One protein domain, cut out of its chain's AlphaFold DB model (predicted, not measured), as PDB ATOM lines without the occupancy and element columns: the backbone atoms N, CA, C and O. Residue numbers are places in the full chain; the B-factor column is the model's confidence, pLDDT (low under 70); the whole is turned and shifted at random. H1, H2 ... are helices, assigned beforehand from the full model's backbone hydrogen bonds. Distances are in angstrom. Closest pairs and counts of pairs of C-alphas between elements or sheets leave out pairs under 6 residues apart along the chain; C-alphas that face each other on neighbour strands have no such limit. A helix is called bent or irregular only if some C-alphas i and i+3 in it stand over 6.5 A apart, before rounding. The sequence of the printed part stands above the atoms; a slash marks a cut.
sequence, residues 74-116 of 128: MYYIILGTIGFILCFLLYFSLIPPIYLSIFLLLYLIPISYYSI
ATOM      1  N   MET A  74     -43.897 -49.148  38.988       73.62
ATOM      2  CA  MET A  74     -42.781 -49.743  38.235       73.62
ATOM      3  C   MET A  74     -41.474 -48.957  38.365       73.62
ATOM      4  O   MET A  74     -40.404 -49.559  38.391       73.62
ATOM      5  N   TYR A  75     -41.539 -47.629  38.489       76.25
ATOM      6  CA  TYR A  75     -40.352 -46.790  38.671       76.25
ATOM      7  C   TYR A  75     -39.587 -47.184  39.941       76.25
ATOM      8  O   TYR A  75     -38.369 -47.348  39.915       76.25
ATOM      9  N   TYR A  76     -40.315 -47.411  41.037       75.19
ATOM     10  CA  TYR A  76     -39.732 -47.805  42.318       75.19
ATOM     11  C   TYR A  76     -39.196 -49.234  42.303       75.19
ATOM     12  O   TYR A  76     -38.128 -49.484  42.854       75.19
ATOM     13  N   ILE A  77     -39.899 -50.161  41.648       81.56
ATOM     14  CA  ILE A  77     -39.445 -51.551  41.512       81.56
ATOM     15  C   ILE A  77     -38.144 -51.612  40.704       81.56
ATOM     16  O   ILE A  77     -37.187 -52.261  41.126       81.56
ATOM     17  N   ILE A  78     -38.080 -50.903  39.574       85.81
ATOM     18  CA  ILE A  78     -36.904 -50.889  38.698       85.81
ATOM     19  C   ILE A  78     -35.703 -50.282  39.428       85.81
ATOM     20  O   ILE A  78     -34.645 -50.904  39.486       85.81
ATOM     21  N   LEU A  79     -35.861 -49.105  40.039       85.38
ATOM     22  CA  LEU A  79     -34.761 -48.454  40.756       85.38
ATOM     23  C   LEU A  79     -34.343 -49.221  42.012       85.38
ATOM     24  O   LEU A  79     -33.148 -49.326  42.281       85.38
ATOM     25  N   GLY A  80     -35.289 -49.811  42.745       85.31
ATOM     26  CA  GLY A  80     -34.979 -50.701  43.862       85.31
ATOM     27  C   GLY A  80     -34.158 -51.913  43.416       85.31
ATOM     28  O   GLY A  80     -33.167 -52.255  44.057       85.31
ATOM     29  N   THR A  81     -34.508 -52.506  42.272       89.56
ATOM     30  CA  THR A  81     -33.776 -53.642  41.690       89.56
ATOM     31  C   THR A  81     -32.370 -53.237  41.245       89.56
ATOM     32  O   THR A  81     -31.406 -53.929  41.565       89.56
ATOM     33  N   ILE A  82     -32.217 -52.096  40.567       90.69
ATOM     34  CA  ILE A  82     -30.900 -51.573  40.169       90.69
ATOM     35  C   ILE A  82     -30.038 -51.292  41.406       90.69
ATOM     36  O   ILE A  82     -28.871 -51.676  41.441       90.69
ATOM     37  N   GLY A  83     -30.617 -50.687  42.447       90.88
ATOM     38  CA  GLY A  83     -29.931 -50.460  43.718       90.88
ATOM     39  C   GLY A  83     -29.467 -51.762  44.373       90.88
ATOM     40  O   GLY A  83     -28.336 -51.839  44.845       90.88
ATOM     41  N   PHE A  84     -30.297 -52.807  44.341       91.94
ATOM     42  CA  PHE A  84     -29.926 -54.131  44.841       91.94
ATOM     43  C   PHE A  84     -28.754 -54.740  44.058       91.94
ATOM     44  O   PHE A  84     -27.807 -55.233  44.668       91.94
ATOM     45  N   ILE A  85     -28.769 -54.641  42.725       93.56
ATOM     46  CA  ILE A  85     -27.664 -55.099  41.867       93.56
ATOM     47  C   ILE A  85     -26.374 -54.338  42.195       93.56
ATOM     48  O   ILE A  85     -25.321 -54.956  42.333       93.56
ATOM     49  N   LEU A  86     -26.440 -53.015  42.373       91.81
ATOM     50  CA  LEU A  86     -25.278 -52.207  42.755       91.81
ATOM     51  C   LEU A  86     -24.739 -52.595  44.137       91.81
ATOM     52  O   LEU A  86     -23.527 -52.696  44.302       91.81
ATOM     53  N   CYS A  87     -25.613 -52.869  45.110       93.00
ATOM     54  CA  CYS A  87     -25.205 -53.412  46.408       93.00
ATOM     55  C   CYS A  87     -24.508 -54.770  46.266       93.00
ATOM     56  O   CYS A  87     -23.469 -54.987  46.885       93.00
ATOM     57  N   PHE A  88     -25.048 -55.667  45.439       94.56
ATOM     58  CA  PHE A  88     -24.449 -56.974  45.181       94.56
ATOM     59  C   PHE A  88     -23.061 -56.829  44.540       94.56
ATOM     60  O   PHE A  88     -22.097 -57.410  45.024       94.56
ATOM     61  N   LEU A  89     -22.921 -55.988  43.512       93.81
ATOM     62  CA  LEU A  89     -21.636 -55.705  42.867       93.81
ATOM     63  C   LEU A  89     -20.620 -55.081  43.836       93.81
ATOM     64  O   LEU A  89     -19.444 -55.449  43.815       93.81
ATOM     65  N   LEU A  90     -21.065 -54.162  44.698       93.69
ATOM     66  CA  LEU A  90     -20.212 -53.538  45.708       93.69
ATOM     67  C   LEU A  90     -19.744 -54.552  46.759       93.69
ATOM     68  O   LEU A  90     -18.584 -54.508  47.158       93.69
ATOM     69  N   TYR A  91     -20.611 -55.478  47.179       94.44
ATOM     70  CA  TYR A  91     -20.263 -56.535  48.132       94.44
ATOM     71  C   TYR A  91     -19.087 -57.391  47.635       94.44
ATOM     72  O   TYR A  91     -18.180 -57.701  48.404       94.44
ATOM     73  N   PHE A  92     -19.041 -57.687  46.333       95.56
ATOM     74  CA  PHE A  92     -17.913 -58.381  45.698       95.56
ATOM     75  C   PHE A  92     -16.750 -57.457  45.302       95.56
ATOM     76  O   PHE A  92     -15.819 -57.902  44.636       95.56
ATOM     77  N   SER A  93     -16.780 -56.178  45.693       92.31
ATOM     78  CA  SER A  93     -15.782 -55.163  45.316       92.31
ATOM     79  C   SER A  93     -15.590 -55.005  43.798       92.31
ATOM     80  O   SER A  93     -14.544 -54.548  43.343       92.31
ATOM     81  N   LEU A  94     -16.608 -55.360  43.002       93.38
ATOM     82  CA  LEU A  94     -16.579 -55.264  41.536       93.38
ATOM     83  C   LEU A  94     -16.769 -53.828  41.044       93.38
ATOM     84  O   LEU A  94     -16.429 -53.511  39.906       93.38
ATOM     85  N   ILE A  95     -17.324 -52.962  41.892       92.81
ATOM     86  CA  ILE A  95     -17.491 -51.541  41.614       92.81
ATOM     87  C   ILE A  95     -17.021 -50.701  42.807       92.81
ATOM     88  O   ILE A  95     -17.190 -51.110  43.958       92.81
ATOM     89  N   PRO A  96     -16.488 -49.496  42.561       92.81
ATOM     90  CA  PRO A  96     -16.236 -48.517  43.607       92.81
ATOM     91  C   PRO A  96     -17.516 -48.089  44.353       92.81
ATOM     92  O   PRO A  96     -18.562 -47.897  43.722       92.81
ATOM     93  N   PRO A  97     -17.433 -47.806  45.668       90.62
ATOM     94  CA  PRO A  97     -18.573 -47.353  46.475       90.62
ATOM     95  C   PRO A  97     -19.187 -46.038  45.976       90.62
ATOM     96  O   PRO A  97     -20.365 -45.777  46.213       90.62
ATOM     97  N   ILE A  98     -18.422 -45.228  45.236       92.88
ATOM     98  CA  ILE A  98     -18.901 -43.952  44.701       92.88
ATOM     99  C   ILE A  98     -20.095 -44.122  43.751       92.88
ATOM    100  O   ILE A  98     -20.990 -43.283  43.752       92.88
ATOM    101  N   TYR A  99     -20.161 -45.230  43.004       89.38
ATOM    102  CA  TYR A  99     -21.276 -45.507  42.097       89.38
ATOM    103  C   TYR A  99     -22.580 -45.751  42.856       89.38
ATOM    104  O   TYR A  99     -23.620 -45.210  42.480       89.38
ATOM    105  N   LEU A 100     -22.521 -46.509  43.956       90.31
ATOM    106  CA  LEU A 100     -23.682 -46.731  44.816       90.31
ATOM    107  C   LEU A 100     -24.131 -45.420  45.475       90.31
ATOM    108  O   LEU A 100     -25.325 -45.122  45.487       90.31
ATOM    109  N   SER A 101     -23.188 -44.611  45.962       89.44
ATOM    110  CA  SER A 101     -23.485 -43.310  46.572       89.44
ATOM    111  C   SER A 101     -24.164 -42.347  45.595       89.44
ATOM    112  O   SER A 101     -25.168 -41.729  45.943       89.44
ATOM    113  N   ILE A 102     -23.663 -42.247  44.357       91.62
ATOM    114  CA  ILE A 102     -24.266 -41.408  43.311       91.62
ATOM    115  C   ILE A 102     -25.671 -41.911  42.960       91.62
ATOM    116  O   ILE A 102     -26.601 -41.111  42.855       91.62
ATOM    117  N   PHE A 103     -25.849 -43.228  42.821       90.94
ATOM    118  CA  PHE A 103     -27.155 -43.817  42.534       90.94
ATOM    119  C   PHE A 103     -28.170 -43.539  43.648       90.94
ATOM    120  O   PHE A 103     -29.288 -43.109  43.369       90.94
ATOM    121  N   LEU A 104     -27.778 -43.725  44.912       88.44
ATOM    122  CA  LEU A 104     -28.621 -43.414  46.069       88.44
ATOM    123  C   LEU A 104     -29.010 -41.937  46.100       88.44
ATOM    124  O   LEU A 104     -30.171 -41.621  46.357       88.44
ATOM    125  N   LEU A 105     -28.073 -41.037  45.794       89.00
ATOM    126  CA  LEU A 105     -28.360 -39.609  45.711       89.00
ATOM    127  C   LEU A 105     -29.424 -39.331  44.635       89.00
ATOM    128  O   LEU A 105     -30.441 -38.702  44.920       89.00
ATOM    129  N   LEU A 106     -29.234 -39.867  43.425       86.12
ATOM    130  CA  LEU A 106     -30.182 -39.732  42.312       86.12
ATOM    131  C   LEU A 106     -31.551 -40.345  42.620       86.12
ATOM    132  O   LEU A 106     -32.566 -39.798  42.198       86.12
ATOM    133  N   TYR A 107     -31.592 -41.443  43.373       81.81
ATOM    134  CA  TYR A 107     -32.830 -42.088  43.803       81.81
ATOM    135  C   TYR A 107     -33.582 -41.261  44.858       81.81
ATOM    136  O   TYR A 107     -34.804 -41.114  44.793       81.81
ATOM    137  N   LEU A 108     -32.864 -40.677  45.822       80.69
ATOM    138  CA  LEU A 108     -33.458 -39.941  46.941       80.69
ATOM    139  C   LEU A 108     -33.884 -38.513  46.583       80.69
ATOM    140  O   LEU A 108     -34.832 -38.009  47.189       80.69
ATOM    141  N   ILE A 109     -33.231 -37.859  45.619       81.88
ATOM    142  CA  ILE A 109     -33.569 -36.493  45.176       81.88
ATOM    143  C   ILE A 109     -35.048 -36.348  44.769       81.88
ATOM    144  O   ILE A 109     -35.731 -35.507  45.362       81.88
ATOM    145  N   PRO A 110     -35.599 -37.136  43.821       71.25
ATOM    146  CA  PRO A 110     -36.992 -36.987  43.406       71.25
ATOM    147  C   PRO A 110     -37.957 -37.302  44.554       71.25
ATOM    148  O   PRO A 110     -38.931 -36.575  44.757       71.25
ATOM    149  N   ILE A 111     -37.656 -38.319  45.368       73.31
ATOM    150  CA  ILE A 111     -38.464 -38.674  46.543       73.31
ATOM    151  C   ILE A 111     -38.513 -37.498  47.525       73.31
ATOM    152  O   ILE A 111     -39.589 -37.118  47.989       73.31
ATOM    153  N   SER A 112     -37.365 -36.883  47.802       73.19
ATOM    154  CA  SER A 112     -37.243 -35.754  48.727       73.19
ATOM    155  C   SER A 112     -37.936 -34.504  48.188       73.19
ATOM    156  O   SER A 112     -38.713 -33.881  48.913       73.19
ATOM    157  N   TYR A 113     -37.742 -34.178  46.905       74.00
ATOM    158  CA  TYR A 113     -38.384 -33.041  46.240       74.00
ATOM    159  C   TYR A 113     -39.911 -33.121  46.339       74.00
ATOM    160  O   TYR A 113     -40.572 -32.196  46.816       74.00
ATOM    161  N   TYR A 114     -40.486 -34.262  45.964       65.75
ATOM    162  CA  TYR A 114     -41.929 -34.432  46.026       65.75
ATOM    163  C   TYR A 114     -42.449 -34.595  47.469       65.75
ATOM    164  O   TYR A 114     -43.570 -34.184  47.780       65.75
ATOM    165  N   SER A 115     -41.650 -35.150  48.385       64.69
ATOM    166  CA  SER A 115     -42.039 -35.287  49.792       64.69
ATOM    167  C   SER A 115     -42.072 -33.946  50.539       64.69
ATOM    168  O   SER A 115     -42.967 -33.761  51.373       64.69
ATOM    169  N   ILE A 116     -41.147 -33.023  50.234       66.44
ATOM    170  CA  ILE A 116     -40.940 -31.746  50.943       66.44
ATOM    171  C   ILE A 116     -41.614 -30.571  50.223       66.44
ATOM    172  O   ILE A 116     -42.434 -29.883  50.828       66.44
TER     173      ILE A 116
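Overview. This is residues 74 to 116 of the 128 residues of an uncharacterized protein of Elizabethkingia miricola (UniProt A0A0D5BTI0). The model is a helical hairpin: the longer helix H2 folds back beside H1 after a tight turn, and the two open into a narrow V away from that turn. The last part of H2, residues 108 to 116, sticks out free of H1. The printed part has 43 residues, with two named helices, H1 then H2, and no named strand; the class is all helix. It is only just loose, close to compact, with a radius of gyration of the C-alphas of 11.4 A, and it is flat, spanning 35 by 21 by 9 A.

Arrangement. H2, residues 97 to 116, touches H1, residues 74 to 91, with 9 pairs of C-alphas within 8 A. The closest C-alphas of the two are those of Leu 86 and Leu 100, 6.1 A apart. Their lines stand at a shallow tilt of 27 degrees, and they run opposite ways, centre to centre 12.6 A. The two form a helical hairpin, joined by a tight link of 5 residues. In H1 every O i to N i+4 pair is within hydrogen-bond range; in H2 14 of 16 are.

Along the chain. H2 measures 27.6 A from C-alpha 97 at (-18.573, -47.353, 46.475) to C-alpha 116 at (-40.940, -31.746, 50.943). It is only just irregular, with C-alphas 107 and 110 being 6.6 A apart, and it has a kink of 29 degrees near residue 110. H1 measures 25.5 A and begins at C-alpha 74 at (-42.781, -49.743, 38.235).

Size, cuts and confidence. The two C-alphas farthest apart are those of Phe 92 and Ile 116, 35.6 A. Without residues 108 to 116, which stand free, the body spans 28 by 16 by 7 A. The printed part has no cut. The mean pLDDT of the printed part is 85.6, and residues 114 to 116 are under 70.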